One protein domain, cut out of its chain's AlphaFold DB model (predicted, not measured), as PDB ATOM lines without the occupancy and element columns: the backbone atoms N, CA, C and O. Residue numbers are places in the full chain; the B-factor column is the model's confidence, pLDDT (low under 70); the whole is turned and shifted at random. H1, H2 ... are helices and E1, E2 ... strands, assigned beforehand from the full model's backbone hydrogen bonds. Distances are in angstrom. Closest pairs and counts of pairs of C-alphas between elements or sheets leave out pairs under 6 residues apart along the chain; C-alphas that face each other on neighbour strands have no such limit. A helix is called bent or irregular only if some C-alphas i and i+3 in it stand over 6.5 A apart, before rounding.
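What this domain is: This is residues 127 to 271 and 298 to 348 of the 348 residues of the protein "Hypothetical protein" of Amphiprora paludosa (UniProt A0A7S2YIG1). A twisted sheet of five strands makes the core, with H2 over one face, H3 on that same face but beside the strands, and H5 across the opposite face. H1 lies off the sheet, beyond H2; H7 grazes the sheet and runs outward as an arm whose end, with the tail to residue 348, sticks out, as does the loop 226 to 232. The printed part has 196 residues, with seven named helices and five named strands in the order H1 E1 H2 E2 H3 E3 E4 E5 H4 H5 H6 H7. The mixed sheet runs E1 E2 E3 E4 E5, and the class is mixed, helices and strands. The whole is compact, with a radius of gyration of the C-alphas of 17.9 A and spans of 50 by 49 by 46 A.

Where its parts are: Begin at E3, residues 208 to 215, which runs 23.5 A from C-alpha 208 at (6.370, 58.756, 81.481). Its sheet also holds E1, residues 149 to 153, E2, 180 to 185, E4, 242 to 246, and E5, 263 to 267. Find H1 at residues 128 to 142, 21.7 A long, from C-alpha 128 at (27.501, 56.109, 83.057). H2, residues 154 to 173, spans 27.3 A and has a kink of 33 degrees near residue 167; H3 is residues 193 to 204. Past the cut come H4, 298 to 304, H5, 307 to 315, and H6, 318 to 321. H7, residues 326 to 345, runs 29.7 A to C-alpha 345 at (-12.264, 66.437, 61.423).

How they stand to each other: E1 to E4 are parallel, neighbour to neighbour: look for N 183 and O 150 at 2.9 A, N 182 and O 209 at 2.8 A, and N 212 and O 242 at 2.8 A. E4 and E5 form an antiparallel hairpin, with N 245 and O 264 2.8 A apart. E1, H2, E2 and E2, H3, E3 are strand-helix-strand units, parallel neighbour strands with a helix between, each with a right-handed crossover. H2 lies over E1 and E2 at a height over the sheet of 6.9 A; its closest C-alphas to E2 are Gly 157 and Thr 184, 4.9 A. H3 is on the same face, over none of the strands; its closest C-alphas to E3 are Leu 202 and Leu 208, 5.2 A. H5, on the opposite face, lies over E3 and runs across the strands at 76 degrees on the local plane; the closest C-alphas are Asn 215 and Tyr 310, 7.1 A. H1 and H2 only just touch, with 3 pairs of C-alphas within 8 A, the closest Met 133 and Ala 167, 6.8 A. H4, irregular with C-alphas 299 and 302 7.7 A apart, is close to but not clearly touching H5, with C-alphas 303 and 309 closest at 7.8 A. H5 and H6 meet only through their link. In H1 and H3 every O i to N i+4 pair is within hydrogen-bond range, against 15 of 16 in H2, 4 of 5 in H5, 13 of 16 in H7 and 1 of 3 in H4, which has 3 of 4 O i to N i+3 pairs within range; H6 is too short for an i+4 pair.

The domain as a whole: The two C-alphas farthest apart, Thr 142 and Arg 348, are 53.8 A apart. Residues 272 to 297 are not printed, and C-alphas 271 and 298 stand 32.4 A apart across the cut. The links E3 to E4 and E4 to E5 are long. Look for pLDDT under 70 at residues 224 to 235, 248 to 261, 268 to 271, 298 to 304 and 326 to 348.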
ATOM      1  N   ASN A 127      29.118  53.110  79.594       89.19
ATOM      2  CA  ASN A 127      28.583  54.462  79.723       89.19
ATOM      3  C   ASN A 127      27.900  54.650  81.092       89.19
ATOM      4  O   ASN A 127      27.147  53.789  81.547       89.19
ATOM      5  N   LYS A 128      28.095  55.808  81.740       90.62
ATOM      6  CA  LYS A 128      27.501  56.109  83.057       90.62
ATOM      7  C   LYS A 128      25.971  56.021  83.071       90.62
ATOM      8  O   LYS A 128      25.405  55.759  84.128       90.62
ATOM      9  N   ILE A 129      25.298  56.214  81.932       90.94
ATOM     10  CA  ILE A 129      23.843  56.014  81.842       90.94
ATOM     11  C   ILE A 129      23.461  54.534  82.003       90.94
ATOM     12  O   ILE A 129      22.583  54.228  82.800       90.94
ATOM     13  N   GLU A 130      24.193  53.615  81.368       92.38
ATOM     14  CA  GLU A 130      23.964  52.166  81.446       92.38
ATOM     15  C   GLU A 130      24.233  51.630  82.858       92.38
ATOM     16  O   GLU A 130      23.473  50.806  83.360       92.38
ATOM     17  N   VAL A 131      25.277  52.140  83.528       94.56
ATOM     18  CA  VAL A 131      25.561  51.836  84.945       94.56
ATOM     19  C   VAL A 131      24.375  52.227  85.835       94.56
ATOM     20  O   VAL A 131      23.950  51.438  86.675       94.56
ATOM     21  N   VAL A 132      23.789  53.411  85.617       95.62
ATOM     22  CA  VAL A 132      22.602  53.865  86.359       95.62
ATOM     23  C   VAL A 132      21.360  53.033  86.018       95.62
ATOM     24  O   VAL A 132      20.585  52.722  86.920       95.62
ATOM     25  N   MET A 133      21.162  52.629  84.757       95.94
ATOM     26  CA  MET A 133      20.034  51.758  84.397       95.94
ATOM     27  C   MET A 133      20.144  50.379  85.055       95.94
ATOM     28  O   MET A 133      19.148  49.880  85.566       95.94
ATOM     29  N   ASP A 134      21.331  49.778  85.117       95.31
ATOM     30  CA  ASP A 134      21.492  48.461  85.746       95.31
ATOM     31  C   ASP A 134      21.355  48.515  87.280       95.31
ATOM     32  O   ASP A 134      20.806  47.593  87.879       95.31
ATOM     33  N   GLN A 135      21.722  49.629  87.922       95.62
ATOM     34  CA  GLN A 135      21.394  49.869  89.336       95.62
ATOM     35  C   GLN A 135      19.878  50.020  89.565       95.62
ATOM     36  O   GLN A 135      19.342  49.547  90.568       95.62
ATOM     37  N   ILE A 136      19.152  50.648  88.632       96.00
ATOM     38  CA  ILE A 136      17.682  50.741  88.684       96.00
ATOM     39  C   ILE A 136      17.034  49.363  88.448       96.00
ATOM     40  O   ILE A 136      16.032  49.048  89.089       96.00
ATOM     41  N   GLU A 137      17.615  48.527  87.585       95.44
ATOM     42  CA  GLU A 137      17.204  47.138  87.346       95.44
ATOM     43  C   GLU A 137      17.292  46.292  88.631       95.44
ATOM     44  O   GLU A 137      16.305  45.680  89.036       95.44
ATOM     45  N   GLU A 138      18.437  46.310  89.321       95.50
ATOM     46  CA  GLU A 138      18.648  45.601  90.594       95.50
ATOM     47  C   GLU A 138      17.668  46.072  91.689       95.50
ATOM     48  O   GLU A 138      17.041  45.268  92.395       95.50
ATOM     49  N   LEU A 139      17.448  47.387  91.784       95.38
ATOM     50  CA  LEU A 139      16.435  47.955  92.673       95.38
ATOM     51  C   LEU A 139      15.021  47.480  92.303       95.38
ATOM     52  O   LEU A 139      14.244  47.156  93.196       95.38
ATOM     53  N   TYR A 140      14.680  47.355  91.020       94.81
ATOM     54  CA  TYR A 140      13.375  46.845  90.578       94.81
ATOM     55  C   TYR A 140      13.195  45.326  90.707       94.81
ATOM     56  O   TYR A 140      12.048  44.863  90.644       94.81
ATOM     57  N   GLN A 141      14.273  44.556  90.877       93.50
ATOM     58  CA  GLN A 141      14.223  43.133  91.235       93.50
ATOM     59  C   GLN A 141      13.932  42.955  92.731       93.50
ATOM     60  O   GLN A 141      13.111  42.123  93.110       93.50
ATOM     61  N   THR A 142      14.557  43.772  93.585       94.50
ATOM     62  CA  THR A 142      14.363  43.720  95.047       94.50
ATOM     63  C   THR A 142      13.132  44.493  95.538       94.50
ATOM     64  O   THR A 142      12.601  44.180  96.606       94.50
ATOM     65  N   ARG A 143      12.673  45.503  94.784       93.06
ATOM     66  CA  ARG A 143      11.576  46.436  95.116       93.06
ATOM     67  C   ARG A 143      10.703  46.756  93.884       93.06
ATOM     68  O   ARG A 143      10.710  47.884  93.386       93.06
ATOM     69  N   PRO A 144       9.938  45.782  93.355       89.25
ATOM     70  CA  PRO A 144       9.151  45.961  92.129       89.25
ATOM     71  C   PRO A 144       7.996  46.975  92.253       89.25
ATOM     72  O   PRO A 144       7.464  47.414  91.237       89.25
ATOM     73  N   ASP A 145       7.605  47.345  93.474       88.50
ATOM     74  CA  ASP A 145       6.538  48.298  93.805       88.50
ATOM     75  C   ASP A 145       6.992  49.772  93.832       88.50
ATOM     76  O   ASP A 145       6.159  50.685  93.895       88.50
ATOM     77  N   TYR A 146       8.304  50.025  93.794       93.56
ATOM     78  CA  TYR A 146       8.859  51.373  93.907       93.56
ATOM     79  C   TYR A 146       8.525  52.250  92.689       93.56
ATOM     80  O   TYR A 146       8.338  51.791  91.564       93.56
ATOM     81  N   LYS A 147       8.459  53.564  92.923       93.75
ATOM     82  CA  LYS A 147       8.176  54.575  91.894       93.75
ATOM     83  C   LYS A 147       9.459  55.321  91.558       93.75
ATOM     84  O   LYS A 147       9.992  56.029  92.408       93.75
ATOM     85  N   LEU A 148       9.935  55.183  90.322       95.62
ATOM     86  CA  LEU A 148      11.148  55.852  89.862       95.62
ATOM     87  C   LEU A 148      10.920  57.359  89.660       95.62
ATOM     88  O   LEU A 148      10.155  57.780  88.785       95.62
ATOM     89  N   TYR A 149      11.639  58.161  90.447       96.56
ATOM     90  CA  TYR A 149      11.745  59.608  90.282       96.56
ATOM     91  C   TYR A 149      13.153  59.981  89.821       96.56
ATOM     92  O   TYR A 149      14.130  59.679  90.500       96.56
ATOM     93  N   ILE A 150      13.251  60.673  88.688       97.19
ATOM     94  CA  ILE A 150      14.512  61.179  88.135       97.19
ATOM     95  C   ILE A 150      14.493  62.703  88.248       97.19
ATOM     96  O   ILE A 150      13.521  63.351  87.855       97.19
ATOM     97  N   THR A 151      15.557  63.288  88.796       96.88
ATOM     98  CA  THR A 151      15.649  64.733  89.032       96.88
ATOM     99  C   THR A 151      16.988  65.307  88.593       96.88
ATOM    100  O   THR A 151      17.985  64.595  88.503       96.88
ATOM    101  N   GLY A 152      17.007  66.604  88.296       94.81
ATOM    102  CA  GLY A 152      18.226  67.302  87.916       94.81
ATOM    103  C   GLY A 152      18.045  68.810  87.783       94.81
ATOM    104  O   GLY A 152      17.019  69.302  87.305       94.81
ATOM    105  N   HIS A 153      19.082  69.545  88.176       93.44
ATOM    106  CA  HIS A 153      19.195  70.992  88.013       93.44
ATOM    107  C   HIS A 153      20.145  71.333  86.856       93.44
ATOM    108  O   HIS A 153      21.119  70.611  86.630       93.44
ATOM    109  N   SER A 154      19.907  72.439  86.144       90.50
ATOM    110  CA  SER A 154      20.801  72.931  85.082       90.50
ATOM    111  C   SER A 154      21.075  71.861  84.004       90.50
ATOM    112  O   SER A 154      20.142  71.199  83.547       90.50
ATOM    113  N   LEU A 155      22.338  71.655  83.612       91.88
ATOM    114  CA  LEU A 155      22.802  70.554  82.758       91.88
ATOM    115  C   LEU A 155      22.330  69.178  83.258       91.88
ATOM    116  O   LEU A 155      21.848  68.374  82.461       91.88
ATOM    117  N   GLY A 156      22.377  68.930  84.570       93.88
ATOM    118  CA  GLY A 156      21.840  67.709  85.177       93.88
ATOM    119  C   GLY A 156      20.342  67.532  84.913       93.88
ATOM    120  O   GLY A 156      19.877  66.416  84.731       93.88
ATOM    121  N   GLY A 157      19.589  68.626  84.786       93.88
ATOM    122  CA  GLY A 157      18.183  68.612  84.376       93.88
ATOM    123  C   GLY A 157      17.954  68.340  82.882       93.88
ATOM    124  O   GLY A 157      16.837  68.007  82.493       93.88
ATOM    125  N   ALA A 158      18.973  68.462  82.026       93.88
ATOM    126  CA  ALA A 158      18.913  67.963  80.649       93.88
ATOM    127  C   ALA A 158      19.299  66.477  80.576       93.88
ATOM    128  O   ALA A 158      18.617  65.716  79.894       93.88
ATOM    129  N   LEU A 159      20.308  66.048  81.343       95.69
ATOM    130  CA  LEU A 159      20.663  64.631  81.498       95.69
ATOM    131  C   LEU A 159      19.496  63.821  82.089       95.69
ATOM    132  O   LEU A 159      19.154  62.768  81.561       95.69
ATOM    133  N   ALA A 160      18.804  64.363  83.095       97.06
ATOM    134  CA  ALA A 160      17.601  63.783  83.690       97.06
ATOM    135  C   ALA A 160      16.465  63.539  82.676       97.06
ATOM    136  O   ALA A 160      15.742  62.556  82.808       97.06
ATOM    137  N   LEU A 161      16.313  64.387  81.648       96.25
ATOM    138  CA  LEU A 161      15.333  64.159  80.575       96.25
ATOM    139  C   LEU A 161      15.736  63.010  79.642       96.25
ATOM    140  O   LEU A 161      14.861  62.316  79.130       96.25
ATOM    141  N   ILE A 162      17.036  62.834  79.391       95.44
ATOM    142  CA  ILE A 162      17.563  61.756  78.543       95.44
ATOM    143  C   ILE A 162      17.434  60.424  79.291       95.44
ATOM    144  O   ILE A 162      16.794  59.504  78.789       95.44
ATOM    145  N   ALA A 163      17.910  60.373  80.539       96.69
ATOM    146  CA  ALA A 163      17.752  59.215  81.414       96.69
ATOM    147  C   ALA A 163      16.275  58.837  81.624       96.69
ATOM    148  O   ALA A 163      15.944  57.659  81.624       96.69
ATOM    149  N   ALA A 164      15.360  59.807  81.739       97.25
ATOM    150  CA  ALA A 164      13.932  59.512  81.865       97.25
ATOM    151  C   ALA A 164      13.276  58.983  80.579       97.25
ATOM    152  O   ALA A 164      12.293  58.254  80.682       97.25
ATOM    153  N   LEU A 165      13.792  59.309  79.388       95.81
ATOM    154  CA  LEU A 165      13.336  58.693  78.135       95.81
ATOM    155  C   LEU A 165      13.759  57.215  78.069       95.81
ATOM    156  O   LEU A 165      12.947  56.354  77.736       95.81
ATOM    157  N   GLU A 166      15.010  56.931  78.422       95.75
ATOM    158  CA  GLU A 166      15.586  55.583  78.412       95.75
ATOM    159  C   GLU A 166      14.957  54.688  79.493       95.75
ATOM    160  O   GLU A 166      14.392  53.642  79.177       95.75
ATOM    161  N   ALA A 167      14.911  55.155  80.745       96.44
ATOM    162  CA  ALA A 167      14.294  54.447  81.866       96.44
ATOM    163  C   ALA A 167      12.788  54.191  81.664       96.44
ATOM    164  O   ALA A 167      12.291  53.110  81.981       96.44
ATOM    165  N   ALA A 168      12.045  55.144  81.092       95.75
ATOM    166  CA  ALA A 168      10.635  54.918  80.771       95.75
ATOM    167  C   ALA A 168      10.436  53.894  79.643       95.75
ATOM    168  O   ALA A 168       9.376  53.275  79.583       95.75
ATOM    169  N   THR A 169      11.430  53.700  78.773       93.94
ATOM    170  CA  THR A 169      11.396  52.663  77.733       93.94
ATOM    171  C   THR A 169      11.719  51.298  78.356       93.94
ATOM    172  O   THR A 169      10.837  50.442  78.417       93.94
ATOM    173  N   ARG A 170      12.906  51.142  78.959       94.75
ATOM    174  CA  ARG A 170      13.377  49.879  79.558       94.75
ATOM    175  C   ARG A 170      12.497  49.365  80.704       94.75
ATOM    176  O   ARG A 170      12.211  48.178  80.779       94.75
ATOM    177  N   PHE A 171      12.047  50.236  81.608       95.31
ATOM    178  CA  PHE A 171      11.285  49.803  82.786       95.31
ATOM    179  C   PHE A 171       9.781  49.977  82.587       95.31
ATOM    180  O   PHE A 171       9.015  49.026  82.742       95.31
ATOM    181  N   SER A 172       9.331  51.187  82.244       91.44
ATOM    182  CA  SER A 172       7.892  51.471  82.210       91.44
ATOM    183  C   SER A 172       7.188  50.910  80.964       91.44
ATOM    184  O   SER A 172       6.002  50.604  81.066       91.44
ATOM    185  N   VAL A 173       7.859  50.739  79.815       91.50
ATOM    186  CA  VAL A 173       7.285  50.063  78.629       91.50
ATOM    187  C   VAL A 173       7.600  48.566  78.641       91.50
ATOM    188  O   VAL A 173       6.669  47.774  78.744       91.50
ATOM    189  N   GLU A 174       8.873  48.174  78.556       92.50
ATOM    190  CA  GLU A 174       9.270  46.774  78.298       92.50
ATOM    191  C   GLU A 174       8.989  45.823  79.477       92.50
ATOM    192  O   GLU A 174       8.670  44.656  79.262       92.50
ATOM    193  N   GLN A 175       9.057  46.317  80.718       92.12
ATOM    194  CA  GLN A 175       8.836  45.530  81.942       92.12
ATOM    195  C   GLN A 175       7.527  45.868  82.683       92.12
ATOM    196  O   GLN A 175       7.337  45.443  83.823       92.12
ATOM    197  N   ASP A 176       6.656  46.684  82.079       91.81
ATOM    198  CA  ASP A 176       5.392  47.182  82.652       91.81
ATOM    199  C   ASP A 176       5.500  47.830  84.060       91.81
ATOM    200  O   ASP A 176       4.515  47.938  84.792       91.81
ATOM    201  N   LYS A 177       6.691  48.310  84.455       92.94
ATOM    202  CA  LYS A 177       6.930  48.939  85.769       92.94
ATOM    203  C   LYS A 177       6.127  50.244  85.927       92.94
ATOM    204  O   LYS A 177       5.737  50.863  84.928       92.94
ATOM    205  N   PRO A 178       5.919  50.734  87.170       92.25
ATOM    206  CA  PRO A 178       5.236  52.000  87.422       92.25
ATOM    207  C   PRO A 178       5.785  53.176  86.585       92.25
ATOM    208  O   PRO A 178       6.980  53.208  86.278       92.25
ATOM    209  N   PRO A 179       4.952  54.174  86.222       92.81
ATOM    210  CA  PRO A 179       5.385  55.240  85.323       92.81
ATOM    211  C   PRO A 179       6.531  56.094  85.869       92.81
ATOM    212  O   PRO A 179       6.398  56.755  86.907       92.81
ATOM    213  N   THR A 180       7.623  56.134  85.110       95.25
ATOM    214  CA  THR A 180       8.807  56.946  85.405       95.25
ATOM    215  C   THR A 180       8.423  58.426  85.476       95.25
ATOM    216  O   THR A 180       7.732  58.945  84.598       95.25
ATOM    217  N   THR A 181       8.852  59.127  86.526       95.69
ATOM    218  CA  THR A 181       8.504  60.538  86.747       95.69
ATOM    219  C   THR A 181       9.756  61.412  86.799       95.69
ATOM    220  O   THR A 181      10.583  61.292  87.695       95.69
ATOM    221  N   CYS A 182       9.891  62.320  85.836       96.50
ATOM    222  CA  CYS A 182      11.006  63.252  85.714       96.50
ATOM    223  C   CYS A 182      10.608  64.648  86.222       96.50
ATOM    224  O   CYS A 182       9.613  65.212  85.758       96.50
ATOM    225  N   ILE A 183      11.380  65.227  87.146       95.38
ATOM    226  CA  ILE A 183      11.180  66.596  87.652       95.38
ATOM    227  C   ILE A 183      12.503  67.356  87.551       95.38
ATOM    228  O   ILE A 183      13.496  66.966  88.146       95.38
ATOM    229  N   THR A 184      12.538  68.447  86.789       95.50
ATOM    230  CA  THR A 184      13.787  69.143  86.431       95.50
ATOM    231  C   THR A 184      13.700  70.635  86.714       95.50
ATOM    232  O   THR A 184      12.636  71.233  86.555       95.50
ATOM    233  N   LEU A 185      14.809  71.244  87.143       93.50
ATOM    234  CA  LEU A 185      14.879  72.655  87.541       93.50
ATOM    235  C   LEU A 185      15.865  73.420  86.640       93.50
ATOM    236  O   LEU A 185      17.031  73.039  86.522       93.50
ATOM    237  N   GLY A 186      15.409  74.494  85.992       89.62
ATOM    238  CA  GLY A 186      16.247  75.364  85.153       89.62
ATOM    239  C   GLY A 186      16.861  74.700  83.915       89.62
ATOM    240  O   GLY A 186      17.811  75.230  83.340       89.62
ATOM    241  N   ASN A 187      16.358  73.543  83.490       92.88
ATOM    242  CA  ASN A 187      17.023  72.726  82.483       92.88
ATOM    243  C   ASN A 187      17.071  73.374  81.082       92.88
ATOM    244  O   ASN A 187      16.066  73.903  80.593       92.88
ATOM    245  N   PRO A 188      18.216  73.297  80.374       91.00
ATOM    246  CA  PRO A 188      18.271  73.635  78.959       91.00
ATOM    247  C   PRO A 188      17.515  72.582  78.134       91.00
ATOM    248  O   PRO A 188      17.147  71.508  78.613       91.00
ATOM    249  N   LYS A 189      17.255  72.878  76.857       89.06
ATOM    250  CA  LYS A 189      16.530  71.948  75.975       89.06
ATOM    251  C   LYS A 189      17.430  70.765  75.613       89.06
ATOM    252  O   LYS A 189      18.392  70.955  74.879       89.06
ATOM    253  N   ALA A 190      17.078  69.567  76.077       88.81
ATOM    254  CA  ALA A 190      17.881  68.357  75.882       88.81
ATOM    255  C   ALA A 190      17.901  67.817  74.437       88.81
ATOM    256  O   ALA A 190      18.865  67.164  74.058       88.81
ATOM    257  N   GLY A 191      16.882  68.087  73.608       86.31
ATOM    258  CA  GLY A 191      16.816  67.496  72.267       86.31
ATOM    259  C   GLY A 191      15.871  68.167  71.269       86.31
ATOM    260  O   GLY A 191      15.211  69.171  71.561       86.31
ATOM    261  N   GLY A 192      15.850  67.595  70.062       86.38
ATOM    262  CA  GLY A 192      15.085  68.050  68.899       86.38
ATOM    263  C   GLY A 192      13.587  67.717  68.925       86.38
ATOM    264  O   GLY A 192      13.008  67.333  69.946       86.38
ATOM    265  N   VAL A 193      12.940  67.869  67.768       83.62
ATOM    266  CA  VAL A 193      11.495  67.632  67.590       83.62
ATOM    267  C   VAL A 193      11.143  66.161  67.813       83.62
ATOM    268  O   VAL A 193      10.088  65.854  68.362       83.62
ATOM    269  N   GLU A 194      12.057  65.276  67.444       84.75
ATOM    270  CA  GLU A 194      12.005  63.821  67.515       84.75
ATOM    271  C   GLU A 194      12.013  63.368  68.980       84.75
ATOM    272  O   GLU A 194      11.106  62.660  69.409       84.75
ATOM    273  N   PHE A 195      12.950  63.893  69.776       88.88
ATOM    274  CA  PHE A 195      13.043  63.687  71.226       88.88
ATOM    275  C   PHE A 195      11.766  64.133  71.958       88.88
ATOM    276  O   PHE A 195      11.199  63.398  72.765       88.88
ATOM    277  N   ARG A 196      11.227  65.307  71.598       87.31
ATOM    278  CA  ARG A 196       9.925  65.776  72.099       87.31
ATOM    279  C   ARG A 196       8.770  64.863  71.686       87.31
ATOM    280  O   ARG A 196       7.840  64.688  72.465       87.31
ATOM    281  N   ASN A 197       8.784  64.322  70.469       85.88
ATOM    282  CA  ASN A 197       7.738  63.412  70.000       85.88
ATOM    283  C   ASN A 197       7.802  62.055  70.723       85.88
ATOM    284  O   ASN A 197       6.746  61.501  71.011       85.88
ATOM    285  N   ALA A 198       9.003  61.566  71.054       88.88
ATOM    286  CA  ALA A 198       9.212  60.357  71.852       88.88
ATOM    287  C   ALA A 198       8.651  60.521  73.273       88.88
ATOM    288  O   ALA A 198       7.782  59.756  73.684       88.88
ATOM    289  N   ILE A 199       9.048  61.589  73.978       90.88
ATOM    290  CA  ILE A 199       8.515  61.906  75.312       90.88
ATOM    291  C   ILE A 199       6.992  62.100  75.262       90.88
ATOM    292  O   ILE A 199       6.286  61.491  76.055       90.88
ATOM    293  N   TYR A 200       6.464  62.831  74.271       87.81
ATOM    294  CA  TYR A 200       5.014  62.981  74.088       87.81
ATOM    295  C   TYR A 200       4.292  61.635  73.884       87.81
ATOM    296  O   TYR A 200       3.147  61.490  74.315       87.81
ATOM    297  N   ALA A 201       4.917  60.662  73.213       87.00
ATOM    298  CA  ALA A 201       4.339  59.332  73.023       87.00
ATOM    299  C   ALA A 201       4.276  58.559  74.348       87.00
ATOM    300  O   ALA A 201       3.212  58.050  74.686       87.00
ATOM    301  N   LEU A 202       5.357  58.553  75.135       89.81
ATOM    302  CA  LEU A 202       5.389  57.900  76.451       89.81
ATOM    303  C   LEU A 202       4.473  58.591  77.478       89.81
ATOM    304  O   LEU A 202       3.810  57.907  78.255       89.81
ATOM    305  N   GLU A 203       4.354  59.925  77.434       88.38
ATOM    306  CA  GLU A 203       3.350  60.687  78.197       88.38
ATOM    307  C   GLU A 203       1.914  60.333  77.763       88.38
ATOM    308  O   GLU A 203       1.019  60.247  78.598       88.38
ATOM    309  N   SER A 204       1.680  60.079  76.468       84.50
ATOM    310  CA  SER A 204       0.362  59.672  75.938       84.50
ATOM    311  C   SER A 204       0.005  58.203  76.210       84.50
ATOM    312  O   SER A 204      -1.152  57.833  76.031       84.50
ATOM    313  N   LEU A 205       0.980  57.379  76.603       85.81
ATOM    314  CA  LEU A 205       0.808  55.989  77.050       85.81
ATOM    315  C   LEU A 205       0.806  55.876  78.588       85.81
ATOM    316  O   LEU A 205       0.870  54.775  79.124       85.81
ATOM    317  N   GLU A 206       0.801  57.013  79.292       89.50
ATOM    318  CA  GLU A 206       0.938  57.137  80.750       89.50
ATOM    319  C   GLU A 206       2.203  56.490  81.353       89.50
ATOM    320  O   GLU A 206       2.301  56.377  82.571       89.50
ATOM    321  N   LYS A 207       3.202  56.114  80.538       92.31
ATOM    322  CA  LYS A 207       4.450  55.454  80.973       92.31
ATOM    323  C   LYS A 207       5.535  56.417  81.462       92.31
ATOM    324  O   LYS A 207       6.426  56.011  82.202       92.31
ATOM    325  N   LEU A 208       5.446  57.691  81.082       92.56
ATOM    326  CA  LEU A 208       6.370  58.756  81.481       92.56
ATOM    327  C   LEU A 208       5.590  59.998  81.935       92.56
ATOM    328  O   LEU A 208       4.574  60.350  81.341       92.56
ATOM    329  N   ARG A 209       6.090  60.702  82.952       92.62
ATOM    330  CA  ARG A 209       5.638  62.047  83.357       92.62
ATOM    331  C   ARG A 209       6.843  62.987  83.406       92.62
ATOM    332  O   ARG A 209       7.885  62.594  83.919       92.62
ATOM    333  N   VAL A 210       6.724  64.218  82.904       93.12
ATOM    334  CA  VAL A 210       7.836  65.187  82.814       93.12
ATOM    335  C   VAL A 210       7.414  66.597  83.230       93.12
ATOM    336  O   VAL A 210       6.702  67.293  82.503       93.12
ATOM    337  N   LEU A 211       7.949  67.067  84.358       92.88
ATOM    338  CA  LEU A 211       7.824  68.446  84.831       92.88
ATOM    339  C   LEU A 211       9.159  69.200  84.691       92.88
ATOM    340  O   LEU A 211      10.178  68.798  85.247       92.88
ATOM    341  N   CYS A 212       9.149  70.322  83.974       93.31
ATOM    342  CA  CYS A 212      10.275  71.257  83.855       93.31
ATOM    343  C   CYS A 212       9.925  72.577  84.559       93.31
ATOM    344  O   CYS A 212       9.075  73.332  84.077       93.31
ATOM    345  N   VAL A 213      10.562  72.873  85.686       91.69
ATOM    346  CA  VAL A 213      10.378  74.118  86.440       91.69
ATOM    347  C   VAL A 213      11.359  75.172  85.926       91.69
ATOM    348  O   VAL A 213      12.563  74.935  85.865       91.69
ATOM    349  N   HIS A 214      10.853  76.351  85.561       90.38
ATOM    350  CA  HIS A 214      11.650  77.459  85.028       90.38
ATOM    351  C   HIS A 214      11.301  78.789  85.707       90.38
ATOM    352  O   HIS A 214      10.134  79.188  85.721       90.38
ATOM    353  N   ASN A 215      12.315  79.524  86.159       85.75
ATOM    354  CA  ASN A 215      12.158  80.882  86.679       85.75
ATOM    355  C   ASN A 215      11.918  81.881  85.530       85.75
ATOM    356  O   ASN A 215      12.567  81.808  84.484       85.75
ATOM    357  N   ALA A 216      11.032  82.865  85.723       74.69
ATOM    358  CA  ALA A 216      10.788  83.951  84.759       74.69
ATOM    359  C   ALA A 216      11.980  84.910  84.557       74.69
ATOM    360  O   ALA A 216      11.878  85.826  83.750       74.69
ATOM    361  N   ASN A 217      13.099  84.684  85.252       72.62
ATOM    362  CA  ASN A 217      14.336  85.460  85.162       72.62
ATOM    363  C   ASN A 217      15.578  84.619  84.776       72.62
ATOM    364  O   ASN A 217      16.681  85.162  84.750       72.62
ATOM    365  N   ASP A 218      15.408  83.328  84.456       78.75
ATOM    366  CA  ASP A 218      16.490  82.405  84.070       78.75
ATOM    367  C   ASP A 218      16.631  82.276  82.538       78.75
ATOM    368  O   ASP A 218      15.655  82.278  81.779       78.75
ATOM    369  N   LEU A 219      17.878  82.162  82.085       77.25
ATOM    370  CA  LEU A 219      18.301  82.133  80.690       77.25
ATOM    371  C   LEU A 219      18.692  80.731  80.203       77.25
ATOM    372  O   LEU A 219      18.602  80.471  79.003       77.25
ATOM    373  N   VAL A 220      19.078  79.812  81.094       82.25
ATOM    374  CA  VAL A 220      19.512  78.454  80.717       82.25
ATOM    375  C   VAL A 220      18.392  77.657  80.026       82.25
ATOM    376  O   VAL A 220      18.649  77.103  78.951       82.25
ATOM    377  N   PRO A 221      17.116  77.723  80.461       83.38
ATOM    378  CA  PRO A 221      15.986  77.169  79.708       83.38
ATOM    379  C   PRO A 221      15.850  77.708  78.276       83.38
ATOM    380  O   PRO A 221      15.247  77.074  77.404       83.38
ATOM    381  N   LEU A 222      16.400  78.886  77.979       77.56
ATOM    382  CA  LEU A 222      16.325  79.501  76.655       77.56
ATOM    383  C   LEU A 222      17.396  78.961  75.686       77.56
ATOM    384  O   LEU A 222      17.217  79.116  74.472       77.56
ATOM    385  N   LEU A 223      18.406  78.228  76.172       76.31
ATOM    386  CA  LEU A 223      19.459  77.569  75.383       76.31
ATOM    387  C   LEU A 223      18.969  76.305  74.637       76.31
ATOM    388  O   LEU A 223      17.976  75.698  75.051       76.31
ATOM    389  N   PRO A 224      19.607  75.901  73.520       66.44
ATOM    390  CA  PRO A 224      20.676  76.611  72.801       66.44
ATOM    391  C   PRO A 224      20.163  77.729  71.864       66.44
ATOM    392  O   PRO A 224      20.875  78.694  71.597       66.44
ATOM    393  N   ASN A 225      18.900  77.661  71.417       61.09
ATOM    394  CA  ASN A 225      18.308  78.465  70.323       61.09
ATOM    395  C   ASN A 225      18.388  80.007  70.425       61.09
ATOM    396  O   ASN A 225      17.947  80.683  69.492       61.09
ATOM    397  N   SER A 226      18.821  80.572  71.554       54.03
ATOM    398  CA  SER A 226      18.786  82.021  71.808       54.03
ATOM    399  C   SER A 226      20.080  82.760  71.451       54.03
ATOM    400  O   SER A 226      20.028  83.978  71.325       54.03
ATOM    401  N   PHE A 227      21.200  82.050  71.255       48.56
ATOM    402  CA  PHE A 227      22.518  82.658  70.992       48.56
ATOM    403  C   PHE A 227      23.105  82.306  69.610       48.56
ATOM    404  O   PHE A 227      23.926  83.055  69.086       48.56
ATOM    405  N   CYS A 228      22.645  81.231  68.956       45.50
ATOM    406  CA  CYS A 228      23.057  80.913  67.583       45.50
ATOM    407  C   CYS A 228      22.364  81.818  66.547       45.50
ATOM    408  O   CYS A 228      21.205  81.602  66.181       45.50
ATOM    409  N   PHE A 229      23.106  82.801  66.030       46.84
ATOM    410  CA  PHE A 229      22.680  83.654  64.911       46.84
ATOM    411  C   PHE A 229      22.841  82.984  63.532       46.84
ATOM    412  O   PHE A 229      22.130  83.354  62.596       46.84
ATOM    413  N   SER A 230      23.729  81.988  63.397       42.06
ATOM    414  CA  SER A 230      23.925  81.240  62.144       42.06
ATOM    415  C   SER A 230      22.673  80.452  61.748       42.06
ATOM    416  O   SER A 230      21.998  79.877  62.603       42.06
ATOM    417  N   ASN A 231      22.372  80.392  60.446       46.31
ATOM    418  CA  ASN A 231      21.247  79.624  59.898       46.31
ATOM    419  C   ASN A 231      21.573  78.139  59.635       46.31
ATOM    420  O   ASN A 231      20.658  77.389  59.304       46.31
ATOM    421  N   ILE A 232      22.831  77.707  59.787       43.22
ATOM    422  CA  ILE A 232      23.299  76.387  59.323       43.22
ATOM    423  C   ILE A 232      22.939  75.237  60.283       43.22
ATOM    424  O   ILE A 232      22.502  74.188  59.826       43.22
ATOM    425  N   TYR A 233      22.996  75.444  61.602       42.22
ATOM    426  CA  TYR A 233      22.734  74.389  62.600       42.22
ATOM    427  C   TYR A 233      21.327  74.463  63.229       42.22
ATOM    428  O   TYR A 233      21.161  74.298  64.436       42.22
ATOM    429  N   TRP A 234      20.283  74.728  62.430       50.47
ATOM    430  CA  TRP A 234      18.894  74.868  62.922       50.47
ATOM    431  C   TRP A 234      18.162  73.544  63.191       50.47
ATOM    432  O   TRP A 234      16.965  73.416  62.914       50.47
ATOM    433  N   GLN A 235      18.845  72.598  63.843       54.19
ATOM    434  CA  GLN A 235      18.153  71.564  64.608       54.19
ATOM    435  C   GLN A 235      17.297  72.259  65.677       54.19
ATOM    436  O   GLN A 235      17.806  72.947  66.565       54.19
ATOM    437  N   LYS A 236      15.969  72.161  65.551       71.69
ATOM    438  CA  LYS A 236      15.016  72.852  66.433       71.69
ATOM    439  C   LYS A 236      14.994  72.179  67.811       71.69
ATOM    440  O   LYS A 236      14.058  71.438  68.108       71.69
ATOM    441  N   TYR A 237      15.961  72.480  68.678       78.88
ATOM    442  CA  TYR A 237      15.873  72.083  70.084       78.88
ATOM    443  C   TYR A 237      14.589  72.650  70.700       78.88
ATOM    444  O   TYR A 237      14.253  73.829  70.527       78.88
ATOM    445  N   VAL A 238      13.847  71.818  71.421       84.88
ATOM    446  CA  VAL A 238      12.515  72.139  71.950       84.88
ATOM    447  C   VAL A 238      12.410  71.735  73.415       84.88
ATOM    448  O   VAL A 238      13.053  70.796  73.866       84.88
ATOM    449  N   HIS A 239      11.589  72.463  74.176       88.56
ATOM    450  CA  HIS A 239      11.165  71.962  75.481       88.56
ATOM    451  C   HIS A 239      10.205  70.790  75.288       88.56
ATOM    452  O   HIS A 239       9.357  70.819  74.388       88.56
ATOM    453  N   VAL A 240      10.328  69.825  76.187       89.88
ATOM    454  CA  VAL A 240       9.497  68.628  76.308       89.88
ATOM    455  C   VAL A 240       8.598  68.740  77.541       89.88
ATOM    456  O   VAL A 240       8.766  69.671  78.334       89.88
ATOM    457  N   GLY A 241       7.629  67.834  77.666       88.44
ATOM    458  CA  GLY A 241       6.751  67.733  78.827       88.44
ATOM    459  C   GLY A 241       5.996  69.007  79.212       88.44
ATOM    460  O   GLY A 241       5.775  69.936  78.415       88.44
ATOM    461  N   MET A 242       5.590  69.044  80.479       88.88
ATOM    462  CA  MET A 242       4.935  70.180  81.107       88.88
ATOM    463  C   MET A 242       5.962  71.153  81.686       88.88
ATOM    464  O   MET A 242       6.819  70.779  82.476       88.88
ATOM    465  N   GLN A 243       5.852  72.436  81.339       89.50
ATOM    466  CA  GLN A 243       6.642  73.494  81.967       89.50
ATOM    467  C   GLN A 243       5.827  74.205  83.046       89.50
ATOM    468  O   GLN A 243       4.819  74.831  82.713       89.50
ATOM    469  N   LEU A 244       6.304  74.186  84.289       88.50
ATOM    470  CA  LEU A 244       5.896  75.123  85.335       88.50
ATOM    471  C   LEU A 244       6.791  76.361  85.226       88.50
ATOM    472  O   LEU A 244       8.010  76.266  85.326       88.50
ATOM    473  N   ARG A 245       6.204  77.529  84.964       87.38
ATOM    474  CA  ARG A 245       6.936  78.795  84.835       87.38
ATOM    475  C   ARG A 245       6.555  79.717  85.977       87.38
ATOM    476  O   ARG A 245       5.448  80.249  85.974       87.38
ATOM    477  N   MET A 246       7.459  79.877  86.937       84.19
ATOM    478  CA  MET A 246       7.254  80.735  88.105       84.19
ATOM    479  C   MET A 246       7.467  82.192  87.699       84.19
ATOM    480  O   MET A 246       8.451  82.501  87.027       84.19
ATOM    481  N   LEU A 247       6.505  83.051  88.035       78.12
ATOM    482  CA  LEU A 247       6.440  84.449  87.603       78.12
ATOM    483  C   LEU A 247       7.245  85.342  88.548       78.12
ATOM    484  O   LEU A 247       7.477  84.960  89.697       78.12
ATOM    485  N   ASP A 248       7.700  86.498  88.062       69.38
ATOM    486  CA  ASP A 248       8.372  87.476  88.923       69.38
ATOM    487  C   ASP A 248       7.401  88.139  89.921       69.38
ATOM    488  O   ASP A 248       6.191  87.914  89.881       69.38
ATOM    489  N   GLU A 249       7.934  88.950  90.835       62.88
ATOM    490  CA  GLU A 249       7.161  89.673  91.862       62.88
ATOM    491  C   GLU A 249       6.108  90.629  91.277       62.88
ATOM    492  O   GLU A 249       5.182  91.028  91.974       62.88
ATOM    493  N   SER A 250       6.217  90.972  89.991       59.78
ATOM    494  CA  SER A 250       5.234  91.776  89.263       59.78
ATOM    495  C   SER A 250       4.246  90.944  88.432       59.78
ATOM    496  O   SER A 250       3.587  91.482  87.546       59.78
ATOM    497  N   GLY A 251       4.158  89.631  88.686       57.62
ATOM    498  CA  GLY A 251       3.256  88.703  87.994       57.62
ATOM    499  C   GLY A 251       3.647  88.414  86.540       57.62
ATOM    500  O   GLY A 251       2.882  87.800  85.795       57.62
ATOM    501  N   ARG A 252       4.832  88.854  86.093       56.31
ATOM    502  CA  ARG A 252       5.194  88.854  84.672       56.31
ATOM    503  C   ARG A 252       6.051  87.652  84.269       56.31
ATOM    504  O   ARG A 252       6.928  87.169  84.985       56.31
ATOM    505  N   LEU A 253       5.787  87.166  83.053       55.09
ATOM    506  CA  LEU A 253       6.748  86.396  82.256       55.09
ATOM    507  C   LEU A 253       7.705  87.369  81.539       55.09
ATOM    508  O   LEU A 253       7.410  88.552  81.390       55.09
ATOM    509  N   PHE A 254       8.707  86.822  80.839       48.91
ATOM    510  CA  PHE A 254       9.359  87.434  79.660       48.91
ATOM    511  C   PHE A 254       8.401  87.768  78.468       48.91
ATOM    512  O   PHE A 254       8.786  87.766  77.297       48.91
ATOM    513  N   ARG A 255       7.121  88.027  78.747       43.19
ATOM    514  CA  ARG A 255       6.121  88.702  77.918       43.19
ATOM    515  C   ARG A 255       5.268  89.541  78.866       43.19
ATOM    516  O   ARG A 255       4.637  88.964  79.743       43.19
ATOM    517  N   GLY A 256       5.207  90.850  78.632       44.88
ATOM    518  CA  GLY A 256       4.280  91.744  79.327       44.88
ATOM    519  C   GLY A 256       2.829  91.387  79.010       44.88
ATOM    520  O   GLY A 256       2.290  91.796  77.984       44.88
ATOM    521  N   GLN A 257       2.246  90.576  79.880       45.50
ATOM    522  CA  GLN A 257       0.826  90.520  80.180       45.50
ATOM    523  C   GLN A 257       0.780  90.570  81.702       45.50
ATOM    524  O   GLN A 257       1.318  89.669  82.342       45.50
ATOM    525  N   ASP A 258       0.233  91.641  82.261       44.97
ATOM    526  CA  ASP A 258       0.079  91.765  83.704       44.97
ATOM    527  C   ASP A 258      -1.068  90.833  84.128       44.97
ATOM    528  O   ASP A 258      -2.186  90.930  83.618       44.97
ATOM    529  N   THR A 259      -0.755  89.856  84.976       54.16
ATOM    530  CA  THR A 259      -1.700  88.852  85.482       54.16
ATOM    531  C   THR A 259      -1.342  88.522  86.921       54.16
ATOM    532  O   THR A 259      -0.192  88.175  87.174       54.16
ATOM    533  N   ASP A 260      -2.318  88.511  87.828       58.88
ATOM    534  CA  ASP A 260      -2.119  88.260  89.272       58.88
ATOM    535  C   ASP A 260      -1.728  86.804  89.618       58.88
ATOM    536  O   ASP A 260      -1.717  86.385  90.776       58.88
ATOM    537  N   ALA A 261      -1.416  85.995  88.604       64.69
ATOM    538  CA  ALA A 261      -0.903  84.651  88.774       64.69
ATOM    539  C   ALA A 261       0.536  84.685  89.319       64.69
ATOM    540  O   ALA A 261       1.363  85.492  88.903       64.69
ATOM    541  N   GLN A 262       0.872  83.737  90.195       75.00
ATOM    542  CA  GLN A 262       2.240  83.570  90.713       75.00
ATOM    543  C   GLN A 262       3.077  82.587  89.872       75.00
ATOM    544  O   GLN A 262       4.308  82.568  89.942       75.00
ATOM    545  N   PHE A 263       2.418  81.754  89.064       80.94
ATOM    546  CA  PHE A 263       3.029  80.799  88.142       80.94
ATOM    547  C   PHE A 263       2.114  80.543  86.933       80.94
ATOM    548  O   PHE A 263       0.938  80.892  86.932       80.94
ATOM    549  N   SER A 264       2.648  79.904  85.891       82.12
ATOM    550  CA  SER A 264       1.884  79.488  84.711       82.12
ATOM    551  C   SER A 264       2.336  78.122  84.194       82.12
ATOM    552  O   SER A 264       3.533  77.845  84.106       82.12
ATOM    553  N   PHE A 265       1.383  77.274  83.799       82.44
ATOM    554  CA  PHE A 265       1.675  75.996  83.146       82.44
ATOM    555  C   PHE A 265       1.716  76.135  81.622       82.44
ATOM    556  O   PHE A 265       0.920  76.849  81.007       82.44
ATOM    557  N   ARG A 266       2.647  75.423  80.978       80.56
ATOM    558  CA  ARG A 266       2.763  75.354  79.516       80.56
ATOM    559  C   ARG A 266       3.231  73.980  79.059       80.56
ATOM    560  O   ARG A 266       4.402  73.645  79.199       80.56
ATOM    561  N   TYR A 267       2.355  73.253  78.381       80.69
ATOM    562  CA  TYR A 267       2.700  72.021  77.674       80.69
ATOM    563  C   TYR A 267       2.958  72.282  76.181       80.69
ATOM    564  O   TYR A 267       2.396  73.214  75.593       80.69
ATOM    565  N   ARG A 268       3.829  71.484  75.550       66.50
ATOM    566  CA  ARG A 268       4.201  71.617  74.126       66.50
ATOM    567  C   ARG A 268       4.143  70.282  73.369       66.50
ATOM    568  O   ARG A 268       5.117  69.857  72.761       66.50
ATOM    569  N   GLY A 269       2.959  69.671  73.332       64.50
ATOM    570  CA  GLY A 269       2.691  68.518  72.465       64.50
ATOM    571  C   GLY A 269       2.834  68.803  70.957       64.50
ATOM    572  O   GLY A 269       2.927  69.953  70.514       64.50
ATOM    573  N   VAL A 270       2.816  67.732  70.155       58.28
ATOM    574  CA  VAL A 270       3.258  67.696  68.741       58.28
ATOM    575  C   VAL A 270       2.702  68.825  67.856       58.28
ATOM    576  O   VAL A 270       3.444  69.425  67.076       58.28
ATOM    577  N   SER A 271       1.414  69.172  67.986       50.41
ATOM    578  CA  SER A 271       0.764  70.174  67.120       50.41
ATOM    579  C   SER A 271       1.158  71.638  67.409       50.41
ATOM    580  O   SER A 271       0.664  72.531  66.718       50.41
ATOM    581  N   LEU A 298      22.611  89.119  81.635       56.88
ATOM    582  CA  LEU A 298      23.656  88.097  81.440       56.88
ATOM    583  C   LEU A 298      24.638  88.024  82.623       56.88
ATOM    584  O   LEU A 298      25.040  86.933  83.013       56.88
ATOM    585  N   HIS A 299      24.959  89.163  83.246       54.78
ATOM    586  CA  HIS A 299      25.833  89.207  84.424       54.78
ATOM    587  C   HIS A 299      25.208  88.581  85.688       54.78
ATOM    588  O   HIS A 299      25.930  88.278  86.628       54.78
ATOM    589  N   ARG A 300      23.886  88.344  85.705       58.69
ATOM    590  CA  ARG A 300      23.134  87.776  86.844       58.69
ATOM    591  C   ARG A 300      22.707  86.323  86.638       58.69
ATOM    592  O   ARG A 300      21.887  85.812  87.398       58.69
ATOM    593  N   ILE A 301      23.250  85.637  85.628       59.28
ATOM    594  CA  ILE A 301      23.069  84.186  85.465       59.28
ATOM    595  C   ILE A 301      23.410  83.418  86.757       59.28
ATOM    596  O   ILE A 301      22.540  82.669  87.200       59.28
ATOM    597  N   PRO A 302      24.583  83.594  87.409       56.69
ATOM    598  CA  PRO A 302      24.913  82.809  88.604       56.69
ATOM    599  C   PRO A 302      23.974  83.070  89.792       56.69
ATOM    600  O   PRO A 302      23.730  82.157  90.569       56.69
ATOM    601  N   GLU A 303      23.396  84.270  89.906       60.91
ATOM    602  CA  GLU A 303      22.414  84.613  90.948       60.91
ATOM    603  C   GLU A 303      21.046  83.948  90.704       60.91
ATOM    604  O   GLU A 303      20.385  83.489  91.632       60.91
ATOM    605  N   ARG A 304      20.599  83.916  89.440       66.25
ATOM    606  CA  ARG A 304      19.211  83.588  89.037       66.25
ATOM    607  C   ARG A 304      19.015  82.160  88.532       66.25
ATOM    608  O   ARG A 304      17.881  81.720  88.349       66.25
ATOM    609  N   HIS A 305      20.121  81.472  88.277       77.81
ATOM    610  CA  HIS A 305      20.198  80.062  87.913       77.81
ATOM    611  C   HIS A 305      20.811  79.228  89.058       77.81
ATOM    612  O   HIS A 305      21.328  78.135  88.841       77.81
ATOM    613  N   PHE A 306      20.795  79.739  90.294       82.62
ATOM    614  CA  PHE A 306      21.213  78.965  91.459       82.62
ATOM    615  C   PHE A 306      20.067  78.080  91.965       82.62
ATOM    616  O   PHE A 306      18.920  78.523  92.030       82.62
ATOM    617  N   TYR A 307      20.384  76.852  92.385       80.88
ATOM    618  CA  TYR A 307      19.406  75.866  92.868       80.88
ATOM    619  C   TYR A 307      18.552  76.386  94.040       80.88
ATOM    620  O   TYR A 307      17.349  76.147  94.062       80.88
ATOM    621  N   GLY A 308      19.144  77.165  94.958       82.12
ATOM    622  CA  GLY A 308      18.409  77.839  96.039       82.12
ATOM    623  C   GLY A 308      17.268  78.713  95.510       82.12
ATOM    624  O   GLY A 308      16.121  78.472  95.857       82.12
ATOM    625  N   SER A 309      17.540  79.581  94.527       82.25
ATOM    626  CA  SER A 309      16.519  80.460  93.923       82.25
ATOM    627  C   SER A 309      15.356  79.721  93.237       82.25
ATOM    628  O   SER A 309      14.315  80.318  92.959       82.25
ATOM    629  N   TYR A 310      15.517  78.426  92.939       84.50
ATOM    630  CA  TYR A 310      14.430  77.556  92.490       84.50
ATOM    631  C   TYR A 310      13.609  76.988  93.655       84.50
ATOM    632  O   TYR A 310      12.392  76.879  93.521       84.50
ATOM    633  N   LEU A 311      14.240  76.659  94.787       86.06
ATOM    634  CA  LEU A 311      13.553  76.253  96.015       86.06
ATOM    635  C   LEU A 311      12.794  77.420  96.651       86.06
ATOM    636  O   LEU A 311      11.593  77.287  96.851       86.06
ATOM    637  N   ASP A 312      13.437  78.572  96.860       84.69
ATOM    638  CA  ASP A 312      12.826  79.763  97.475       84.69
ATOM    639  C   ASP A 312      11.540  80.173  96.728       84.69
ATOM    640  O   ASP A 312      10.499  80.487  97.309       84.69
ATOM    641  N   ALA A 313      11.592  80.116  95.393       82.44
ATOM    642  CA  ALA A 313      10.466  80.439  94.532       82.44
ATOM    643  C   ALA A 313       9.367  79.356  94.520       82.44
ATOM    644  O   ALA A 313       8.198  79.702  94.325       82.44
ATOM    645  N   LEU A 314       9.704  78.080  94.744       84.56
ATOM    646  CA  LEU A 314       8.729  76.998  94.927       84.56
ATOM    647  C   LEU A 314       8.066  77.064  96.312       84.56
ATOM    648  O   LEU A 314       6.848  76.931  96.388       84.56
ATOM    649  N   GLU A 315       8.831  77.322  97.374       84.81
ATOM    650  CA  GLU A 315       8.354  77.440  98.759       84.81
ATOM    651  C   GLU A 315       7.374  78.612  98.909       84.81
ATOM    652  O   GLU A 315       6.243  78.418  99.356       84.81
ATOM    653  N   LEU A 316       7.723  79.792  98.378       83.44
ATOM    654  CA  LEU A 316       6.831  80.961  98.318       83.44
ATOM    655  C   LEU A 316       5.485  80.670  97.618       83.44
ATOM    656  O   LEU A 316       4.492  81.350  97.866       83.44
ATOM    657  N   ARG A 317       5.444  79.662  96.735       82.06
ATOM    658  CA  ARG A 317       4.263  79.259  95.951       82.06
ATOM    659  C   ARG A 317       3.639  77.947  96.444       82.06
ATOM    660  O   ARG A 317       2.632  77.513  95.879       82.06
ATOM    661  N   GLN A 318       4.182  77.330  97.497       81.38
ATOM    662  CA  GLN A 318       3.798  75.995  97.963       81.38
ATOM    663  C   GLN A 318       2.286  75.846  98.210       81.38
ATOM    664  O   GLN A 318       1.726  74.891  97.671       81.38
ATOM    665  N   PRO A 319       1.573  76.759  98.906       79.12
ATOM    666  CA  PRO A 319       0.144  76.575  99.188       79.12
ATOM    667  C   PRO A 319      -0.724  76.439  97.928       79.12
ATOM    668  O   PRO A 319      -1.708  75.702  97.926       79.12
ATOM    669  N   ALA A 320      -0.342  77.117  96.842       78.19
ATOM    670  CA  ALA A 320      -1.040  77.082  95.558       78.19
ATOM    671  C   ALA A 320      -0.542  75.967  94.616       78.19
ATOM    672  O   ALA A 320      -1.206  75.668  93.625       78.19
ATOM    673  N   LEU A 321       0.610  75.352  94.906       79.25
ATOM    674  CA  LEU A 321       1.127  74.184  94.184       79.25
ATOM    675  C   LEU A 321       0.663  72.865  94.822       79.25
ATOM    676  O   LEU A 321       0.356  71.923  94.101       79.25
ATOM    677  N   THR A 322       0.551  72.791  96.153       79.62
ATOM    678  CA  THR A 322       0.098  71.591  96.882       79.62
ATOM    679  C   THR A 322      -1.370  71.235  96.608       79.62
ATOM    680  O   THR A 322      -1.749  70.073  96.740       79.62
ATOM    681  N   SER A 323      -2.195  72.191  96.169       76.56
ATOM    682  CA  SER A 323      -3.576  71.938  95.733       76.56
ATOM    683  C   SER A 323      -3.693  71.304  94.338       76.56
ATOM    684  O   SER A 323      -4.796  70.936  93.938       76.56
ATOM    685  N   LEU A 324      -2.591  71.166  93.590       75.12
ATOM    686  CA  LEU A 324      -2.587  70.695  92.205       75.12
ATOM    687  C   LEU A 324      -1.962  69.302  92.084       75.12
ATOM    688  O   LEU A 324      -0.768  69.118  92.320       75.12
ATOM    689  N   GLN A 325      -2.740  68.322  91.620       75.88
ATOM    690  CA  GLN A 325      -2.195  67.020  91.239       75.88
ATOM    691  C   GLN A 325      -1.628  67.064  89.820       75.88
ATOM    692  O   GLN A 325      -2.267  67.547  88.883       75.88
ATOM    693  N   LEU A 326      -0.432  66.498  89.638       68.69
ATOM    694  CA  LEU A 326       0.226  66.434  88.328       68.69
ATOM    695  C   LEU A 326      -0.648  65.691  87.298       68.69
ATOM    696  O   LEU A 326      -0.752  66.121  86.149       68.69
ATOM    697  N   ASN A 327      -1.308  64.610  87.733       67.88
ATOM    698  CA  ASN A 327      -2.186  63.780  86.905       67.88
ATOM    699  C   ASN A 327      -3.386  64.563  86.352       67.88
ATOM    700  O   ASN A 327      -3.682  64.437  85.167       67.88
ATOM    701  N   ASP A 328      -4.033  65.410  87.155       68.06
ATOM    702  CA  ASP A 328      -5.221  66.172  86.742       68.06
ATOM    703  C   ASP A 328      -4.888  67.133  85.594       68.06
ATOM    704  O   ASP A 328      -5.654  67.281  84.636       68.06
ATOM    705  N   ILE A 329      -3.700  67.748  85.650       65.12
ATOM    706  CA  ILE A 329      -3.206  68.630  84.589       65.12
ATOM    707  C   ILE A 329      -2.901  67.815  83.322       65.12
ATOM    708  O   ILE A 329      -3.277  68.237  82.226       65.12
ATOM    709  N   TYR A 330      -2.298  66.625  83.453       66.38
ATOM    710  CA  TYR A 330      -2.084  65.710  82.324       66.38
ATOM    711  C   TYR A 330      -3.402  65.277  81.670       66.38
ATOM    712  O   TYR A 330      -3.554  65.460  80.462       66.38
ATOM    713  N   GLN A 331      -4.382  64.795  82.440       65.38
ATOM    714  CA  GLN A 331      -5.681  64.355  81.913       65.38
ATOM    715  C   GLN A 331      -6.439  65.507  81.237       65.38
ATOM    716  O   GLN A 331      -6.919  65.369  80.109       65.38
ATOM    717  N   THR A 332      -6.442  66.696  81.851       63.69
ATOM    718  CA  THR A 332      -7.006  67.921  81.254       63.69
ATOM    719  C   THR A 332      -6.348  68.253  79.905       63.69
ATOM    720  O   THR A 332      -7.016  68.686  78.960       63.69
ATOM    721  N   MET A 333      -5.038  68.026  79.767       60.44
ATOM    722  CA  MET A 333      -4.294  68.297  78.534       60.44
ATOM    723  C   MET A 333      -4.437  67.200  77.470       60.44
ATOM    724  O   MET A 333      -4.481  67.532  76.280       60.44
ATOM    725  N   VAL A 334      -4.580  65.928  77.856       55.72
ATOM    726  CA  VAL A 334      -4.939  64.828  76.945       55.72
ATOM    727  C   VAL A 334      -6.337  65.070  76.371       55.72
ATOM    728  O   VAL A 334      -6.493  65.087  75.145       55.72
ATOM    729  N   ALA A 335      -7.322  65.399  77.212       57.59
ATOM    730  CA  ALA A 335      -8.665  65.776  76.777       57.59
ATOM    731  C   ALA A 335      -8.638  66.976  75.807       57.59
ATOM    732  O   ALA A 335      -9.135  66.889  74.681       57.59
ATOM    733  N   ALA A 336      -7.958  68.072  76.168       57.06
ATOM    734  CA  ALA A 336      -7.821  69.248  75.301       57.06
ATOM    735  C   ALA A 336      -7.070  68.966  73.978       57.06
ATOM    736  O   ALA A 336      -7.292  69.657  72.977       57.06
ATOM    737  N   SER A 337      -6.194  67.954  73.946       51.69
ATOM    738  CA  SER A 337      -5.541  67.452  72.728       51.69
ATOM    739  C   SER A 337      -6.533  66.706  71.826       51.69
ATOM    740  O   SER A 337      -6.576  66.955  70.617       51.69
ATOM    741  N   MET A 338      -7.382  65.846  72.402       47.59
ATOM    742  CA  MET A 338      -8.400  65.087  71.669       47.59
ATOM    743  C   MET A 338      -9.506  65.982  71.090       47.59
ATOM    744  O   MET A 338      -9.790  65.890  69.894       47.59
ATOM    745  N   THR A 339     -10.056  66.927  71.861       46.62
ATOM    746  CA  THR A 339     -11.123  67.841  71.390       46.62
ATOM    747  C   THR A 339     -10.674  68.707  70.203       46.62
ATOM    748  O   THR A 339     -11.455  69.025  69.306       46.62
ATOM    749  N   ARG A 340      -9.380  69.043  70.117       45.34
ATOM    750  CA  ARG A 340      -8.817  69.761  68.958       45.34
ATOM    751  C   ARG A 340      -8.684  68.889  67.704       45.34
ATOM    752  O   ARG A 340      -8.631  69.441  66.605       45.34
ATOM    753  N   LYS A 341      -8.643  67.556  67.834       41.66
ATOM    754  CA  LYS A 341      -8.678  66.625  66.692       41.66
ATOM    755  C   LYS A 341     -10.096  66.479  66.130       41.66
ATOM    756  O   LYS A 341     -10.242  66.496  64.910       41.66
ATOM    757  N   SER A 342     -11.130  66.390  66.974       36.66
ATOM    758  CA  SER A 342     -12.523  66.262  66.504       36.66
ATOM    759  C   SER A 342     -12.990  67.509  65.743       36.66
ATOM    760  O   SER A 342     -13.462  67.391  64.612       36.66
ATOM    761  N   PHE A 343     -12.748  68.709  66.284       29.12
ATOM    762  CA  PHE A 343     -13.156  69.974  65.652       29.12
ATOM    763  C   PHE A 343     -12.547  70.186  64.251       29.12
ATOM    764  O   PHE A 343     -13.195  70.740  63.365       29.12
ATOM    765  N   PHE A 344     -11.321  69.701  64.012       34.06
ATOM    766  CA  PHE A 344     -10.685  69.741  62.688       34.06
ATOM    767  C   PHE A 344     -11.123  68.612  61.742       34.06
ATOM    768  O   PHE A 344     -10.979  68.764  60.532       34.06
ATOM    769  N   ARG A 345     -11.668  67.500  62.253       38.25
ATOM    770  CA  ARG A 345     -12.264  66.437  61.423       38.25
ATOM    771  C   ARG A 345     -13.669  66.813  60.933       38.25
ATOM    772  O   ARG A 345     -14.072  66.347  59.879       38.25
ATOM    773  N   SER A 346     -14.356  67.708  61.650       35.06
ATOM    774  CA  SER A 346     -15.661  68.294  61.294       35.06
ATOM    775  C   SER A 346     -15.591  69.497  60.326       35.06
ATOM    776  O   SER A 346     -16.613  70.128  60.062       35.06
ATOM    777  N   ARG A 347     -14.396  69.873  59.846       37.28
ATOM    778  CA  ARG A 347     -14.156  71.015  58.937       37.28
ATOM    779  C   ARG A 347     -13.194  70.645  57.795       37.28
ATOM    780  O   ARG A 347     -12.284  71.408  57.465       37.28
ATOM    781  N   ARG A 348     -13.372  69.446  57.247       35.69
ATOM    782  CA  ARG A 348     -12.729  68.961  56.022       35.69
ATOM    783  C   ARG A 348     -13.788  68.709  54.963       35.69
ATOM    784  O   ARG A 348     -14.890  68.303  55.382       35.69
TER     785      ARG A 348